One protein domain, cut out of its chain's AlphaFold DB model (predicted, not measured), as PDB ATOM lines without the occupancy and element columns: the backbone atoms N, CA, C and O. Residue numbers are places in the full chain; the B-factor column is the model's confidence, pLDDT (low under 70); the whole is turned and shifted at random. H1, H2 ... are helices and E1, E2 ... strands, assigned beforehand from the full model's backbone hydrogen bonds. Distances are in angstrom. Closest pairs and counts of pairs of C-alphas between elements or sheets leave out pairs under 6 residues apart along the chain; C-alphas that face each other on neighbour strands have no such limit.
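Overview. This is residues 2 to 34 and 114 to 214 of the 214 residues of an uncharacterized protein of Actinomadura sp. 7K507 (UniProt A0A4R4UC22). There is little regular structure: a twisted sheet, E2-E1-E4-E5, mixed, faces the small antiparallel sheet E3-E6 in a lopsided sandwich, two sheets face to face, with long loops around. The 134 printed residues, 51 in named elements, run E1 E2 E3 E4 H1 E5 E6 H2, mostly strand; compact, radius of gyration of the C-alphas 15.7 A, spans 41 by 32 by 26 A.

Arrangement. Look within hydrogen-bond range: E1, residues 13 to 22, and E2, residues 26 to 34, form a hairpin, N 14 to O 34 2.7 A. E1 is parallel to E4, residues 139 to 145, N 15 to O 140 2.8 A. E4 is antiparallel to E5, residues 173 to 179, N 139 to O 179 2.9 A. E3, residues 115 to 118, is antiparallel to E6, residues 189 to 192, N 118 to O 189 2.8 A; the closest C-alphas of E1 and E3, Ala 17 and Val 118, are 5.8 A apart. H2, residues 193 to 198, only grazes the four-stranded sheet, and every O i to N i+4 pair in it is within range; H1, residues 164 to 167, too short for such a pair, is not on that sheet.

Along the chain. Find C-alpha 13 at (67.399, 91.911, 119.115); E1 runs 26.6 A from there, bending by 51 degrees at residue 19. E2 spans 25.6 A. H2 ends at C-alpha 198, (81.136, 79.654, 102.142).

Size, cuts and confidence. Residues 35 to 113 are not printed; C-alphas 34 and 114 are 24.9 A apart. Links E3 to E4 and E4 to H1 are long. Find pLDDT under 70 at residues 2 to 11, 147 and 210 to 214.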
ATOM      1  N   CYS A   2      58.343  90.118 116.933       51.72
ATOM      2  CA  CYS A   2      57.564  90.964 117.833       51.72
ATOM      3  C   CYS A   2      56.926  92.074 117.009       51.72
ATOM      4  O   CYS A   2      57.635  92.952 116.547       51.72
ATOM      5  N   VAL A   3      55.603  92.038 116.880       50.59
ATOM      6  CA  VAL A   3      54.818  93.245 116.609       50.59
ATOM      7  C   VAL A   3      54.447  93.832 117.958       50.59
ATOM      8  O   VAL A   3      54.067  93.085 118.869       50.59
ATOM      9  N   SER A   4      54.588  95.144 118.116       38.66
ATOM     10  CA  SER A   4      54.058  95.835 119.287       38.66
ATOM     11  C   SER A   4      52.622  96.284 119.027       38.66
ATOM     12  O   SER A   4      52.273  96.693 117.926       38.66
ATOM     13  N   MET A   5      51.784  96.200 120.063       37.53
ATOM     14  CA  MET A   5      50.365  96.596 120.018       37.53
ATOM     15  C   MET A   5      50.162  98.123 120.006       37.53
ATOM     16  O   MET A   5      49.053  98.599 119.815       37.53
ATOM     17  N   ASP A   6      51.232  98.870 120.263       38.44
ATOM     18  CA  ASP A   6      51.307 100.328 120.357       38.44
ATOM     19  C   ASP A   6      52.755 100.737 120.008       38.44
ATOM     20  O   ASP A   6      53.605  99.862 119.790       38.44
ATOM     21  N   LEU A   7      53.067 102.032 119.975       41.62
ATOM     22  CA  LEU A   7      54.413 102.543 119.720       41.62
ATOM     23  C   LEU A   7      55.428 101.961 120.720       41.62
ATOM     24  O   LEU A   7      55.355 102.212 121.924       41.62
ATOM     25  N   ALA A   8      56.405 101.209 120.211       47.34
ATOM     26  CA  ALA A   8      57.450 100.584 121.015       47.34
ATOM     27  C   ALA A   8      58.838 100.759 120.395       47.34
ATOM     28  O   ALA A   8      58.994 100.944 119.190       47.34
ATOM     29  N   GLU A   9      59.854 100.645 121.247       51.94
ATOM     30  CA  GLU A   9      61.260 100.600 120.864       51.94
ATOM     31  C   GLU A   9      61.847  99.269 121.356       51.94
ATOM     32  O   GLU A   9      61.851  98.982 122.557       51.94
ATOM     33  N   PHE A  10      62.333  98.436 120.433       61.47
ATOM     34  CA  PHE A  10      63.103  97.235 120.757       61.47
ATOM     35  C   PHE A  10      64.576  97.463 120.415       61.47
ATOM     36  O   PHE A  10      64.898  97.995 119.359       61.47
ATOM     37  N   SER A  11      65.473  97.005 121.288       65.81
ATOM     38  CA  SER A  11      66.922  97.063 121.065       65.81
ATOM     39  C   SER A  11      67.617  95.763 121.467       65.81
ATOM     40  O   SER A  11      67.112  94.962 122.270       65.81
ATOM     41  N   GLY A  12      68.791  95.540 120.876       73.56
ATOM     42  CA  GLY A  12      69.613  94.354 121.092       73.56
ATOM     43  C   GLY A  12      68.943  93.057 120.634       73.56
ATOM     44  O   GLY A  12      69.131  92.018 121.274       73.56
ATOM     45  N   THR A  13      68.132  93.095 119.572       84.25
ATOM     46  CA  THR A  13      67.399  91.911 119.115       84.25
ATOM     47  C   THR A  13      68.351  90.892 118.504       84.25
ATOM     48  O   THR A  13      69.029  91.153 117.520       84.25
ATOM     49  N   THR A  14      68.394  89.696 119.082       88.75
ATOM     50  CA  THR A  14      69.117  88.540 118.557       88.75
ATOM     51  C   THR A  14      68.137  87.592 117.874       88.75
ATOM     52  O   THR A  14      67.199  87.076 118.489       88.75
ATOM     53  N   LEU A  15      68.391  87.362 116.594       92.50
ATOM     54  CA  LEU A  15      67.670  86.492 115.681       92.50
ATOM     55  C   LEU A  15      68.579  85.320 115.314       92.50
ATOM     56  O   LEU A  15      69.727  85.526 114.923       92.50
ATOM     57  N   TYR A  16      68.082  84.092 115.439       93.00
ATOM     58  CA  TYR A  16      68.827  82.887 115.091       93.00
ATOM     59  C   TYR A  16      67.977  81.946 114.238       93.00
ATOM     60  O   TYR A  16      66.879  81.587 114.654       93.00
ATOM     61  N   ALA A  17      68.509  81.484 113.108       93.75
ATOM     62  CA  ALA A  17      68.040  80.266 112.452       93.75
ATOM     63  C   ALA A  17      69.178  79.253 112.364       93.75
ATOM     64  O   ALA A  17      70.329  79.588 112.083       93.75
ATOM     65  N   GLY A  18      68.853  77.980 112.519       92.50
ATOM     66  CA  GLY A  18      69.772  76.941 112.095       92.50
ATOM     67  C   GLY A  18      69.106  75.605 111.889       92.50
ATOM     68  O   GLY A  18      68.048  75.326 112.446       92.50
ATOM     69  N   ARG A  19      69.745  74.778 111.068       93.06
ATOM     70  CA  ARG A  19      69.196  73.510 110.592       93.06
ATOM     71  C   ARG A  19      70.049  72.345 111.058       93.06
ATOM     72  O   ARG A  19      71.268  72.397 110.934       93.06
ATOM     73  N   CYS A  20      69.441  71.287 111.580       91.38
ATOM     74  CA  CYS A  20      70.180  70.104 112.011       91.38
ATOM     75  C   CYS A  20      69.398  68.803 111.818       91.38
ATOM     76  O   CYS A  20      68.166  68.768 111.847       91.38
ATOM     77  N   ARG A  21      70.122  67.692 111.665       91.12
ATOM     78  CA  ARG A  21      69.541  66.343 111.724       91.12
ATOM     79  C   ARG A  21      69.349  65.880 113.169       91.12
ATOM     80  O   ARG A  21      70.224  65.261 113.776       91.12
ATOM     81  N   HIS A  22      68.162  66.132 113.708       90.75
ATOM     82  CA  HIS A  22      67.745  65.662 115.021       90.75
ATOM     83  C   HIS A  22      67.378  64.168 115.014       90.75
ATOM     84  O   HIS A  22      66.519  63.712 114.257       90.75
ATOM     85  N   ARG A  23      67.956  63.400 115.947       88.50
ATOM     86  CA  ARG A  23      67.858  61.924 116.029       88.50
ATOM     87  C   ARG A  23      66.441  61.343 115.968       88.50
ATOM     88  O   ARG A  23      66.273  60.227 115.492       88.50
ATOM     89  N   ARG A  24      65.442  62.064 116.490       90.50
ATOM     90  CA  ARG A  24      64.025  61.642 116.511       90.50
ATOM     91  C   ARG A  24      63.159  62.324 115.447       90.50
ATOM     92  O   ARG A  24      62.112  61.787 115.111       90.50
ATOM     93  N   HIS A  25      63.552  63.509 114.985       90.50
ATOM     94  CA  HIS A  25      62.685  64.393 114.191       90.50
ATOM     95  C   HIS A  25      63.168  64.564 112.744       90.50
ATOM     96  O   HIS A  25      62.541  65.276 111.978       90.50
ATOM     97  N   GLY A  26      64.249  63.883 112.347       92.81
ATOM     98  CA  GLY A  26      64.789  64.005 110.999       92.81
ATOM     99  C   GLY A  26      65.509  65.337 110.820       92.81
ATOM    100  O   GLY A  26      66.253  65.759 111.702       92.81
ATOM    101  N   LEU A  27      65.332  65.967 109.663       93.06
ATOM    102  CA  LEU A  27      65.855  67.304 109.407       93.06
ATOM    103  C   LEU A  27      64.905  68.328 110.040       93.06
ATOM    104  O   LEU A  27      63.732  68.354 109.688       93.06
ATOM    105  N   ILE A  28      65.411  69.151 110.955       93.25
ATOM    106  CA  ILE A  28      64.652  70.241 111.573       93.25
ATOM    107  C   ILE A  28      65.356  71.572 111.353       93.25
ATOM    108  O   ILE A  28      66.586  71.629 111.267       93.25
ATOM    109  N   GLU A  29      64.573  72.637 111.341       93.56
ATOM    110  CA  GLU A  29      65.043  73.987 111.604       93.56
ATOM    111  C   GLU A  29      64.703  74.430 113.017       93.56
ATOM    112  O   GLU A  29      63.822  73.878 113.677       93.56
ATOM    113  N   VAL A  30      65.460  75.412 113.496       91.94
ATOM    114  CA  VAL A  30      65.405  75.928 114.855       91.94
ATOM    115  C   VAL A  30      65.472  77.449 114.804       91.94
ATOM    116  O   VAL A  30      66.531  78.014 114.537       91.94
ATOM    117  N   LEU A  31      64.348  78.095 115.106       91.69
ATOM    118  CA  LEU A  31      64.229  79.540 115.264       91.69
ATOM    119  C   LEU A  31      64.501  79.911 116.726       91.69
ATOM    120  O   LEU A  31      63.764  79.517 117.635       91.69
ATOM    121  N   GLY A  32      65.560  80.684 116.945       89.06
ATOM    122  CA  GLY A  32      65.856  81.364 118.197       89.06
ATOM    123  C   GLY A  32      65.467  82.834 118.111       89.06
ATOM    124  O   GLY A  32      65.830  83.524 117.161       89.06
ATOM    125  N   TYR A  33      64.746  83.317 119.118       86.56
ATOM    126  CA  TYR A  33      64.346  84.717 119.219       86.56
ATOM    127  C   TYR A  33      64.619  85.257 120.621       86.56
ATOM    128  O   TYR A  33      64.132  84.712 121.617       86.56
ATOM    129  N   GLN A  34      65.379  86.348 120.700       80.06
ATOM    130  CA  GLN A  34      65.603  87.095 121.931       80.06
ATOM    131  C   GLN A  34      65.783  88.580 121.615       80.06
ATOM    132  O   GLN A  34      66.877  89.004 121.267       80.06
ATOM    133  N   ASP A 114      66.792  74.916 100.455       91.75
ATOM    134  CA  ASP A 114      68.027  75.567 100.008       91.75
ATOM    135  C   ASP A 114      68.337  76.893 100.731       91.75
ATOM    136  O   ASP A 114      69.446  77.414 100.590       91.75
ATOM    137  N   ARG A 115      67.424  77.418 101.561       92.62
ATOM    138  CA  ARG A 115      67.634  78.637 102.369       92.62
ATOM    139  C   ARG A 115      67.295  78.446 103.844       92.62
ATOM    140  O   ARG A 115      66.429  77.658 104.200       92.62
ATOM    141  N   LEU A 116      67.950  79.222 104.709       93.19
ATOM    142  CA  LEU A 116      67.476  79.473 106.072       93.19
ATOM    143  C   LEU A 116      66.810  80.844 106.114       93.19
ATOM    144  O   LEU A 116      67.431  81.833 105.724       93.19
ATOM    145  N   VAL A 117      65.591  80.905 106.647       92.25
ATOM    146  CA  VAL A 117      64.832  82.148 106.829       92.25
ATOM    147  C   VAL A 117      64.614  82.396 108.320       92.25
ATOM    148  O   VAL A 117      64.221  81.500 109.064       92.25
ATOM    149  N   VAL A 118      64.849  83.629 108.767       91.44
ATOM    150  CA  VAL A 118      64.431  84.123 110.082       91.44
ATOM    151  C   VAL A 118      63.327  85.161 109.888       91.44
ATOM    152  O   VAL A 118      63.623  86.249 109.389       91.44
ATOM    153  N   PRO A 119      62.083  84.881 110.321       91.19
ATOM    154  CA  PRO A 119      61.002  85.853 110.253       91.19
ATOM    155  C   PRO A 119      61.322  87.131 111.050       91.19
ATOM    156  O   PRO A 119      61.433  87.094 112.284       91.19
ATOM    157  N   ALA A 120      61.469  88.248 110.333       91.00
ATOM    158  CA  ALA A 120      61.947  89.547 110.810       91.00
ATOM    159  C   ALA A 120      61.284  90.784 110.152       91.00
ATOM    160  O   ALA A 120      61.830  91.883 110.288       91.00
ATOM    161  N   VAL A 121      60.131  90.636 109.475       91.50
ATOM    162  CA  VAL A 121      59.218  91.775 109.234       91.50
ATOM    163  C   VAL A 121      58.968  92.525 110.538       91.50
ATOM    164  O   VAL A 121      58.850  91.922 111.605       91.50
ATOM    165  N   ASP A 122      58.896  93.845 110.440       86.06
ATOM    166  CA  ASP A 122      58.788  94.729 111.586       86.06
ATOM    167  C   ASP A 122      57.572  95.658 111.487       86.06
ATOM    168  O   ASP A 122      57.152  96.059 110.396       86.06
ATOM    169  N   CYS A 123      56.980  95.971 112.637       83.31
ATOM    170  CA  CYS A 123      55.883  96.918 112.762       83.31
ATOM    171  C   CYS A 123      55.710  97.370 114.217       83.31
ATOM    172  O   CYS A 123      55.373  96.575 115.099       83.31
ATOM    173  N   HIS A 124      55.887  98.674 114.443       76.06
ATOM    174  CA  HIS A 124      55.745  99.317 115.753       76.06
ATOM    175  C   HIS A 124      54.531 100.261 115.836       76.06
ATOM    176  O   HIS A 124      54.579 101.267 116.539       76.06
ATOM    177  N   THR A 125      53.461  99.998 115.079       79.38
ATOM    178  CA  THR A 125      52.286 100.893 114.987       79.38
ATOM    179  C   THR A 125      51.005 100.322 115.598       79.38
ATOM    180  O   THR A 125      49.983 101.002 115.575       79.38
ATOM    181  N   GLY A 126      51.016  99.075 116.084       76.12
ATOM    182  CA  GLY A 126      49.811  98.334 116.491       76.12
ATOM    183  C   GLY A 126      48.981  97.754 115.335       76.12
ATOM    184  O   GLY A 126      48.244  96.792 115.547       76.12
ATOM    185  N   GLY A 127      49.125  98.294 114.120       85.00
ATOM    186  CA  GLY A 127      48.440  97.830 112.910       85.00
ATOM    187  C   GLY A 127      49.258  96.831 112.074       85.00
ATOM    188  O   GLY A 127      50.304  96.353 112.516       85.00
ATOM    189  N   PRO A 128      48.808  96.499 110.849       90.56
ATOM    190  CA  PRO A 128      49.536  95.608 109.948       90.56
ATOM    191  C   PRO A 128      50.866  96.223 109.449       90.56
ATOM    192  O   PRO A 128      50.910  97.423 109.149       90.56
ATOM    193  N   PRO A 129      51.938  95.418 109.291       90.44
ATOM    194  CA  PRO A 129      53.196  95.861 108.698       90.44
ATOM    195  C   PRO A 129      53.030  96.420 107.281       90.44
ATOM    196  O   PRO A 129      52.273  95.893 106.465       90.44
ATOM    197  N   ARG A 130      53.812  97.452 106.963       91.19
ATOM    198  CA  ARG A 130      53.950  97.994 105.607       91.19
ATOM    199  C   ARG A 130      55.281  97.538 105.031       91.19
ATOM    200  O   ARG A 130      56.326  97.786 105.629       91.19
ATOM    201  N   LEU A 131      55.231  96.814 103.915       90.88
ATOM    202  CA  LEU A 131      56.402  96.165 103.310       90.88
ATOM    203  C   LEU A 131      57.196  97.094 102.375       90.88
ATOM    204  O   LEU A 131      58.337  96.801 102.034       90.88
ATOM    205  N   ASP A 132      56.587  98.203 101.969       90.12
ATOM    206  CA  ASP A 132      57.141  99.260 101.124       90.12
ATOM    207  C   ASP A 132      57.733 100.437 101.922       90.12
ATOM    208  O   ASP A 132      58.475 101.246 101.363       90.12
ATOM    209  N   GLU A 133      57.452 100.522 103.225       89.56
ATOM    210  CA  GLU A 133      58.036 101.524 104.121       89.56
ATOM    211  C   GLU A 133      59.342 101.008 104.763       89.56
ATOM    212  O   GLU A 133      59.426  99.836 105.147       89.56
ATOM    213  N   PRO A 134      60.382 101.857 104.886       90.81
ATOM    214  CA  PRO A 134      61.638 101.473 105.516       90.81
ATOM    215  C   PRO A 134      61.482 101.325 107.036       90.81
ATOM    216  O   PRO A 134      60.720 102.053 107.672       90.81
ATOM    217  N   VAL A 135      62.258 100.416 107.624       90.75
ATOM    218  CA  VAL A 135      62.282 100.134 109.066       90.75
ATOM    219  C   VAL A 135      63.696 100.269 109.629       90.75
ATOM    220  O   VAL A 135      64.680  99.890 108.989       90.75
ATOM    221  N   THR A 136      63.802 100.789 110.851       89.38
ATOM    222  CA  THR A 136      65.062 100.808 111.602       89.38
ATOM    223  C   THR A 136      65.374  99.403 112.100       89.38
ATOM    224  O   THR A 136      64.543  98.762 112.736       89.38
ATOM    225  N   THR A 137      66.593  98.930 111.873       88.62
ATOM    226  CA  THR A 137      67.070  97.641 112.383       88.62
ATOM    227  C   THR A 137      68.019  97.832 113.565       88.62
ATOM    228  O   THR A 137      68.842  98.736 113.566       88.62
ATOM    229  N   ASP A 138      67.919  96.959 114.573       88.06
ATOM    230  CA  ASP A 138      68.969  96.735 115.577       88.06
ATOM    231  C   ASP A 138      69.054  95.234 115.893       88.06
ATOM    232  O   ASP A 138      68.641  94.743 116.951       88.06
ATOM    233  N   HIS A 139      69.515  94.486 114.892       90.44
ATOM    234  CA  HIS A 139      69.405  93.036 114.838       90.44
ATOM    235  C   HIS A 139      70.774  92.360 114.736       90.44
ATOM    236  O   HIS A 139      71.463  92.483 113.727       90.44
ATOM    237  N   TRP A 140      71.145  91.556 115.731       92.88
ATOM    238  CA  TRP A 140      72.119  90.482 115.532       92.88
ATOM    239  C   TRP A 140      71.426  89.322 114.828       92.88
ATOM    240  O   TRP A 140      70.589  88.652 115.429       92.88
ATOM    241  N   VAL A 141      71.782  89.073 113.569       94.62
ATOM    242  CA  VAL A 141      71.236  87.968 112.773       94.62
ATOM    243  C   VAL A 141      72.290  86.876 112.672       94.62
ATOM    244  O   VAL A 141      73.410  87.119 112.218       94.62
ATOM    245  N   ILE A 142      71.936  85.683 113.145       94.62
ATOM    246  CA  ILE A 142      72.849  84.566 113.377       94.62
ATOM    247  C   ILE A 142      72.326  83.320 112.655       94.62
ATOM    248  O   ILE A 142      71.164  82.946 112.798       94.62
ATOM    249  N   PHE A 143      73.204  82.635 111.929       93.94
ATOM    250  CA  PHE A 143      72.906  81.396 111.216       93.94
ATOM    251  C   PHE A 143      73.841  80.259 111.644       93.94
ATOM    252  O   PHE A 143      75.010  80.485 111.971       93.94
ATOM    253  N   GLY A 144      73.356  79.015 111.635       90.56
ATOM    254  CA  GLY A 144      74.203  77.854 111.922       90.56
ATOM    255  C   GLY A 144      73.595  76.490 111.597       90.56
ATOM    256  O   GLY A 144      72.497  76.381 111.057       90.56
ATOM    257  N   GLY A 145      74.326  75.429 111.947       82.00
ATOM    258  CA  GLY A 145      73.893  74.040 111.761       82.00
ATOM    259  C   GLY A 145      74.586  73.311 110.605       82.00
ATOM    260  O   GLY A 145      75.724  73.627 110.271       82.00
ATOM    261  N   ASP A 146      73.902  72.328 110.009       70.56
ATOM    262  CA  ASP A 146      74.431  71.340 109.048       70.56
ATOM    263  C   ASP A 146      75.008  71.949 107.748       70.56
ATOM    264  O   ASP A 146      75.665  71.245 106.981       70.56
ATOM    265  N   GLY A 147      74.780  73.244 107.495       63.56
ATOM    266  CA  GLY A 147      75.411  73.992 106.404       63.56
ATOM    267  C   GLY A 147      76.853  74.435 106.688       63.56
ATOM    268  O   GLY A 147      77.629  74.564 105.749       63.56
ATOM    269  N   LEU A 148      77.258  74.631 107.949       80.06
ATOM    270  CA  LEU A 148      78.602  75.131 108.266       80.06
ATOM    271  C   LEU A 148      79.660  74.011 108.204       80.06
ATOM    272  O   LEU A 148      79.553  73.025 108.947       80.06
ATOM    273  N   PRO A 149      80.733  74.145 107.397       76.44
ATOM    274  CA  PRO A 149      81.801  73.156 107.362       76.44
ATOM    275  C   PRO A 149      82.533  73.063 108.708       76.44
ATOM    276  O   PRO A 149      82.662  74.036 109.456       76.44
ATOM    277  N   ARG A 150      83.071  71.880 109.029       77.50
ATOM    278  CA  ARG A 150      83.776  71.657 110.302       77.50
ATOM    279  C   ARG A 150      84.925  72.654 110.483       77.50
ATOM    280  O   ARG A 150      85.866  72.671 109.699       77.50
ATOM    281  N   GLY A 151      84.863  73.428 111.566       79.62
ATOM    282  CA  GLY A 151      85.876  74.426 111.929       79.62
ATOM    283  C   GLY A 151      85.592  75.851 111.438       79.62
ATOM    284  O   GLY A 151      86.259  76.765 111.918       79.62
ATOM    285  N   ARG A 152      84.598  76.044 110.562       84.75
ATOM    286  CA  ARG A 152      84.117  77.348 110.071       84.75
ATOM    287  C   ARG A 152      83.100  77.965 111.037       84.75
ATOM    288  O   ARG A 152      82.450  77.236 111.786       84.75
ATOM    289  N   GLY A 153      82.977  79.288 111.052       88.56
ATOM    290  CA  GLY A 153      82.145  80.045 111.989       88.56
ATOM    291  C   GLY A 153      82.689  80.125 113.420       88.56
ATOM    292  O   GLY A 153      83.664  79.470 113.799       88.56
ATOM    293  N   ASN A 154      82.033  80.931 114.251       90.00
ATOM    294  CA  ASN A 154      82.391  81.189 115.645       90.00
ATOM    295  C   ASN A 154      81.881  80.073 116.577       90.00
ATOM    296  O   ASN A 154      80.724  79.672 116.448       90.00
ATOM    297  N   PRO A 155      82.691  79.568 117.528       89.81
ATOM    298  CA  PRO A 155      82.277  78.516 118.458       89.81
ATOM    299  C   PRO A 155      81.263  79.013 119.494       89.81
ATOM    300  O   PRO A 155      81.460  80.060 120.111       89.81
ATOM    301  N   VAL A 156      80.214  78.225 119.748       87.19
ATOM    302  CA  VAL A 156      79.186  78.554 120.749       87.19
ATOM    303  C   VAL A 156      79.465  77.848 122.078       87.19
ATOM    304  O   VAL A 156      79.526  76.623 122.169       87.19
ATOM    305  N   GLY A 157      79.626  78.634 123.145       86.25
ATOM    306  CA  GLY A 157      79.847  78.122 124.496       86.25
ATOM    307  C   GLY A 157      78.545  77.730 125.198       86.25
ATOM    308  O   GLY A 157      77.769  78.599 125.590       86.25
ATOM    309  N   TYR A 158      78.329  76.434 125.437       85.00
ATOM    310  CA  TYR A 158      77.159  75.940 126.174       85.00
ATOM    311  C   TYR A 158      77.470  75.591 127.642       85.00
ATOM    312  O   TYR A 158      78.472  74.926 127.921       85.00
ATOM    313  N   PRO A 159      76.604  75.961 128.612       85.56
ATOM    314  CA  PRO A 159      76.778  75.566 130.008       85.56
ATOM    315  C   PRO A 159      76.787  74.042 130.189       85.56
ATOM    316  O   PRO A 159      75.881  73.352 129.724       85.56
ATOM    317  N   ARG A 160      77.733  73.518 130.982       83.38
ATOM    318  CA  ARG A 160      77.862  72.075 131.301       83.38
ATOM    319  C   ARG A 160      76.584  71.409 131.843       83.38
ATOM    320  O   ARG A 160      76.467  70.194 131.771       83.38
ATOM    321  N   LYS A 161      75.647  72.185 132.404       86.44
ATOM    322  CA  LYS A 161      74.360  71.709 132.949       86.44
ATOM    323  C   LYS A 161      73.176  71.867 131.972       86.44
ATOM    324  O   LYS A 161      72.026  71.760 132.394       86.44
ATOM    325  N   MET A 162      73.420  72.150 130.689       85.69
ATOM    326  CA  MET A 162      72.368  72.211 129.668       85.69
ATOM    327  C   MET A 162      71.653  70.853 129.529       85.69
ATOM    328  O   MET A 162      72.275  69.794 129.570       85.69
ATOM    329  N   ARG A 163      70.326  70.875 129.343       85.19
ATOM    330  CA  ARG A 163      69.527  69.658 129.119       85.19
ATOM    331  C   ARG A 163      69.901  69.047 127.763       85.19
ATOM    332  O   ARG A 163      69.822  69.746 126.758       85.19
ATOM    333  N   GLY A 164      70.213  67.748 127.714       83.88
ATOM    334  CA  GLY A 164      70.636  67.065 126.478       83.88
ATOM    335  C   GLY A 164      69.704  67.296 125.281       83.88
ATOM    336  O   GLY A 164      70.169  67.718 124.234       83.88
ATOM    337  N   LYS A 165      68.382  67.170 125.480       83.88
ATOM    338  CA  LYS A 165      67.368  67.432 124.436       83.88
ATOM    339  C   LYS A 165      67.394  68.854 123.857       83.88
ATOM    340  O   LYS A 165      66.975  69.048 122.731       83.88
ATOM    341  N   LEU A 166      67.833  69.850 124.633       83.19
ATOM    342  CA  LEU A 166      68.013  71.219 124.135       83.19
ATOM    343  C   LEU A 166      69.315  71.318 123.333       83.19
ATOM    344  O   LEU A 166      69.338  71.915 122.265       83.19
ATOM    345  N   ARG A 167      70.388  70.689 123.827       87.12
ATOM    346  CA  ARG A 167      71.684  70.656 123.144       87.12
ATOM    347  C   ARG A 167      71.618  69.936 121.792       87.12
ATOM    348  O   ARG A 167      72.320  70.354 120.880       87.12
ATOM    349  N   GLU A 168      70.782  68.907 121.648       88.12
ATOM    350  CA  GLU A 168      70.563  68.179 120.383       88.12
ATOM    351  C   GLU A 168      69.979  69.056 119.253       88.12
ATOM    352  O   GLU A 168      70.133  68.699 118.090       88.12
ATOM    353  N   CYS A 169      69.381  70.212 119.570       86.62
ATOM    354  CA  CYS A 169      68.850  71.178 118.596       86.62
ATOM    355  C   CYS A 169      69.767  72.399 118.367       86.62
ATOM    356  O   CYS A 169      69.368  73.342 117.692       86.62
ATOM    357  N   LEU A 170      70.960  72.441 118.967       87.62
ATOM    358  CA  LEU A 170      71.812  73.636 118.990       87.62
ATOM    359  C   LEU A 170      73.176  73.390 118.314       87.62
ATOM    360  O   LEU A 170      73.753  72.315 118.502       87.62
ATOM    361  N   PRO A 171      73.708  74.352 117.535       88.56
ATOM    362  CA  PRO A 171      74.900  74.158 116.717       88.56
ATOM    363  C   PRO A 171      76.188  74.426 117.505       88.56
ATOM    364  O   PRO A 171      76.255  75.338 118.318       88.56
ATOM    365  N   ASP A 172      77.266  73.691 117.233       87.31
ATOM    366  CA  ASP A 172      78.566  73.989 117.862       87.31
ATOM    367  C   ASP A 172      79.208  75.287 117.350       87.31
ATOM    368  O   ASP A 172      80.082  75.845 118.020       87.31
ATOM    369  N   ARG A 173      78.802  75.760 116.163       89.62
ATOM    370  CA  ARG A 173      79.315  76.976 115.523       89.62
ATOM    371  C   ARG A 173      78.225  77.753 114.795       89.62
ATOM    372  O   ARG A 173      77.269  77.157 114.301       89.62
ATOM    373  N   VAL A 174      78.401  79.069 114.718       92.94
ATOM    374  CA  VAL A 174      77.498  80.006 114.035       92.94
ATOM    375  C   VAL A 174      78.272  81.082 113.274       92.94
ATOM    376  O   VAL A 174      79.376  81.462 113.668       92.94
ATOM    377  N   ILE A 175      77.667  81.623 112.223       94.00
ATOM    378  CA  ILE A 175      78.072  82.887 111.596       94.00
ATOM    379  C   ILE A 175      76.966  83.924 111.805       94.00
ATOM    380  O   ILE A 175      75.834  83.568 112.122       94.00
ATOM    381  N   GLY A 176      77.275  85.206 111.660       93.25
ATOM    382  CA  GLY A 176      76.276  86.262 111.784       93.25
ATOM    383  C   GLY A 176      76.894  87.651 111.810       93.25
ATOM    384  O   GLY A 176      78.105  87.793 111.991       93.25
ATOM    385  N   ARG A 177      76.051  88.671 111.652       94.12
ATOM    386  CA  ARG A 177      76.432  90.086 111.767       94.12
ATOM    387  C   ARG A 177      75.331  90.901 112.441       94.12
ATOM    388  O   ARG A 177      74.191  90.446 112.545       94.12
ATOM    389  N   ARG A 178      75.684  92.104 112.896       94.12
ATOM    390  CA  ARG A 178      74.704  93.124 113.275       94.12
ATOM    391  C   ARG A 178      74.186  93.820 112.015       94.12
ATOM    392  O   ARG A 178      74.956  94.057 111.088       94.12
ATOM    393  N   PHE A 179      72.901  94.132 112.021       92.94
ATOM    394  CA  PHE A 179      72.219  95.034 111.108       92.94
ATOM    395  C   PHE A 179      71.683  96.193 111.950       92.94
ATOM    396  O   PHE A 179      70.841  95.976 112.825       92.94
ATOM    397  N   ASP A 180      72.235  97.382 111.728       92.88
ATOM    398  CA  ASP A 180      71.950  98.635 112.437       92.88
ATOM    399  C   ASP A 180      71.590  99.784 111.468       92.88
ATOM    400  O   ASP A 180      71.848 100.961 111.725       92.88
ATOM    401  N   ASP A 181      70.985  99.429 110.330       91.19
ATOM    402  CA  ASP A 181      70.509 100.366 109.311       91.19
ATOM    403  C   ASP A 181      69.238 101.088 109.789       91.19
ATOM    404  O   ASP A 181      68.276 100.451 110.227       91.19
ATOM    405  N   ALA A 182      69.233 102.417 109.677       89.19
ATOM    406  CA  ALA A 182      68.117 103.290 110.030       89.19
ATOM    407  C   ALA A 182      66.961 103.265 109.009       89.19
ATOM    408  O   ALA A 182      65.885 103.775 109.310       89.19
ATOM    409  N   ALA A 183      67.177 102.724 107.805       92.50
ATOM    410  CA  ALA A 183      66.192 102.709 106.726       92.50
ATOM    411  C   ALA A 183      66.260 101.424 105.873       92.50
ATOM    412  O   ALA A 183      66.231 101.478 104.641       92.50
ATOM    413  N   ALA A 184      66.319 100.259 106.524       91.31
ATOM    414  CA  ALA A 184      66.300  98.970 105.836       91.31
ATOM    415  C   ALA A 184      64.929  98.688 105.194       91.31
ATOM    416  O   ALA A 184      63.892  99.105 105.707       91.31
ATOM    417  N   LEU A 185      64.897  97.888 104.122       92.00
ATOM    418  CA  LEU A 185      63.641  97.332 103.600       92.00
ATOM    419  C   LEU A 185      62.933  96.487 104.670       92.00
ATOM    420  O   LEU A 185      63.586  95.761 105.429       92.00
ATOM    421  N   ASN A 186      61.603  96.538 104.722       92.44
ATOM    422  CA  ASN A 186      60.832  95.695 105.627       92.44
ATOM    423  C   ASN A 186      60.648  94.286 105.035       92.44
ATOM    424  O   ASN A 186      60.254  94.127 103.882       92.44
ATOM    425  N   GLY A 187      60.980  93.254 105.807       93.25
ATOM    426  CA  GLY A 187      61.115  91.889 105.308       93.25
ATOM    427  C   GLY A 187      61.789  90.972 106.320       93.25
ATOM    428  O   GLY A 187      62.243  91.407 107.379       93.25
ATOM    429  N   ASP A 188      61.876  89.694 105.982       94.00
ATOM    430  CA  ASP A 188      62.549  88.694 106.811       94.00
ATOM    431  C   ASP A 188      64.074  88.775 106.643       94.00
ATOM    432  O   ASP A 188      64.573  89.664 105.963       94.00
ATOM    433  N   PHE A 189      64.853  87.900 107.278       94.94
ATOM    434  CA  PHE A 189      66.266  87.708 106.920       94.94
ATOM    435  C   PHE A 189      66.452  86.322 106.320       94.94
ATOM    436  O   PHE A 189      66.012  85.344 106.919       94.94
ATOM    437  N   ALA A 190      67.145  86.214 105.187       94.94
ATOM    438  CA  ALA A 190      67.431  84.932 104.554       94.94
ATOM    439  C   ALA A 190      68.896  84.808 104.128       94.94
ATOM    440  O   ALA A 190      69.540  85.798 103.785       94.94
ATOM    441  N   ILE A 191      69.405  83.576 104.132       94.94
ATOM    442  CA  ILE A 191      70.705  83.188 103.568       94.94
ATOM    443  C   ILE A 191      70.546  81.846 102.843       94.94
ATOM    444  O   ILE A 191      69.810  80.974 103.314       94.94
ATOM    445  N   THR A 192      71.223  81.655 101.708       94.06
ATOM    446  CA  THR A 192      71.256  80.337 101.056       94.06
ATOM    447  C   THR A 192      72.143  79.365 101.841       94.06
ATOM    448  O   THR A 192      73.033  79.768 102.595       94.06
ATOM    449  N   LEU A 193      71.932  78.059 101.672       92.12
ATOM    450  CA  LEU A 193      72.820  77.056 102.257       92.12
ATOM    451  C   LEU A 193      74.237  77.109 101.672       92.12
ATOM    452  O   LEU A 193      75.165  76.703 102.368       92.12
ATOM    453  N   ASP A 194      74.415  77.591 100.442       92.69
ATOM    454  CA  ASP A 194      75.733  77.734  99.819       92.69
ATOM    455  C   ASP A 194      76.483  78.954 100.365       92.69
ATOM    456  O   ASP A 194      77.612  78.803 100.831       92.69
ATOM    457  N   ASP A 195      75.827  80.109 100.498       94.00
ATOM    458  CA  ASP A 195      76.398  81.267 101.200       94.00
ATOM    459  C   ASP A 195      76.767  80.920 102.655       94.00
ATOM    460  O   ASP A 195      77.835  81.289 103.150       94.00
ATOM    461  N   LEU A 196      75.923  80.137 103.340       92.19
ATOM    462  CA  LEU A 196      76.207  79.619 104.682       92.19
ATOM    463  C   LEU A 196      77.421  78.670 104.706       92.19
ATOM    464  O   LEU A 196      78.183  78.694 105.675       92.19
ATOM    465  N   ARG A 197      77.622  77.844 103.668       90.75
ATOM    466  CA  ARG A 197      78.793  76.952 103.531       90.75
ATOM    467  C   ARG A 197      80.082  77.735 103.297       90.75
ATOM    468  O   ARG A 197      81.131  77.359 103.825       90.75
ATOM    469  N   GLU A 198      80.001  78.809 102.519       92.25
ATOM    470  CA  GLU A 198      81.136  79.654 102.142       92.25
ATOM    471  C   GLU A 198      81.485  80.722 103.195       92.25
ATOM    472  O   GLU A 198      82.559  81.320 103.121       92.25
ATOM    473  N   GLU A 199      80.643  80.891 104.223       91.00
ATOM    474  CA  GLU A 199      80.678  81.993 105.202       91.00
ATOM    475  C   GLU A 199      80.423  83.380 104.572       91.00
ATOM    476  O   GLU A 199      80.837  84.409 105.113       91.00
ATOM    477  N   ASN A 200      79.705  83.421 103.444       93.31
ATOM    478  CA  ASN A 200      79.340  84.642 102.735       93.31
ATOM    479  C   ASN A 200      78.219  85.407 103.466       93.31
ATOM    480  O   ASN A 200      77.034  85.290 103.156       93.31
ATOM    481  N   LEU A 201      78.602  86.229 104.446       93.44
ATOM    482  CA  LEU A 201      77.668  87.088 105.185       93.44
ATOM    483  C   LEU A 201      77.001  88.170 104.318       93.44
ATOM    484  O   LEU A 201      75.968  88.701 104.726       93.44
ATOM    485  N   ASP A 202      77.538  88.476 103.135       95.31
ATOM    486  CA  ASP A 202      76.908  89.392 102.178       95.31
ATOM    487  C   ASP A 202      75.780  88.731 101.370       95.31
ATOM    488  O   ASP A 202      74.932  89.435 100.830       95.31
ATOM    489  N   GLY A 203      75.680  87.395 101.393       94.00
ATOM    490  CA  GLY A 203      74.499  86.654 100.935       94.00
ATOM    491  C   GLY A 203      73.272  86.805 101.851       94.00
ATOM    492  O   GLY A 203      72.169  86.401 101.472       94.00
ATOM    493  N   ILE A 204      73.422  87.404 103.045       95.19
ATOM    494  CA  ILE A 204      72.286  87.700 103.928       95.19
ATOM    495  C   ILE A 204      71.503  88.899 103.381       95.19
ATOM    496  O   ILE A 204      71.965  90.041 103.456       95.19
ATOM    497  N   HIS A 205      70.286  88.632 102.915       93.56
ATOM    498  CA  HIS A 205      69.368  89.600 102.315       93.56
ATOM    499  C   HIS A 205      68.021  89.635 103.060       93.56
ATOM    500  O   HIS A 205      67.764  88.807 103.939       93.56
ATOM    501  N   ARG A 206      67.167  90.615 102.723       93.12
ATOM    502  CA  ARG A 206      65.843  90.805 103.339       93.12
ATOM    503  C   ARG A 206      64.699  90.584 102.336       93.12
ATOM    504  O   ARG A 206      64.268  91.553 101.712       93.12
ATOM    505  N   PRO A 207      64.246  89.333 102.113       91.81
ATOM    506  CA  PRO A 207      63.130  89.050 101.213       91.81
ATOM    507  C   PRO A 207      61.777  89.427 101.848       91.81
ATOM    508  O   PRO A 207      61.649  89.431 103.077       91.81
ATOM    509  N   PRO A 208      60.740  89.705 101.036       87.88
ATOM    510  CA  PRO A 208      59.378  89.841 101.534       87.88
ATOM    511  C   PRO A 208      58.812  88.467 101.959       87.88
ATOM    512  O   PRO A 208      59.192  87.446 101.382       87.88
ATOM    513  N   PRO A 209      57.844  88.415 102.893       81.94
ATOM    514  CA  PRO A 209      57.337  87.162 103.473       81.94
ATOM    515  C   PRO A 209      56.872  86.111 102.464       81.94
ATOM    516  O   PRO A 209      57.198  84.933 102.572       81.94
ATOM    517  N   ALA A 210      56.144  86.541 101.431       65.88
ATOM    518  CA  ALA A 210      55.541  85.649 100.443       65.88
ATOM    519  C   ALA A 210      56.559  84.957  99.505       65.88
ATOM    520  O   ALA A 210      56.166  84.108  98.703       65.88
ATOM    521  N   ASP A 211      57.845  85.317  99.598       59.50
ATOM    522  CA  ASP A 211      58.964  84.725  98.849       59.50
ATOM    523  C   ASP A 211      59.761  83.696  99.686       59.50
ATOM    524  O   ASP A 211      60.788  83.183  99.251       59.50
ATOM    525  N   THR A 212      59.285  83.386 100.901       51.47
ATOM    526  CA  THR A 212      59.912  82.441 101.853       51.47
ATOM    527  C   THR A 212      59.289  81.037 101.844       51.47
ATOM    528  O   THR A 212      59.740  80.149 102.564       51.47
ATOM    529  N   ALA A 213      58.243  80.836 101.035       40.53
ATOM    530  CA  ALA A 213      57.430  79.619 100.977       40.53
ATOM    531  C   ALA A 213      57.333  79.025  99.552       40.53
ATOM    532  O   ALA A 213      56.302  78.448  99.194       40.53
ATOM    533  N   ARG A 214      58.362  79.228  98.716       37.12
ATOM    534  CA  ARG A 214      58.416  78.811  97.303       37.12
ATOM    535  C   ARG A 214      59.681  78.029  96.980       37.12
ATOM    536  O   ARG A 214      60.754  78.503  97.396       37.12
TER     537      ARG A 214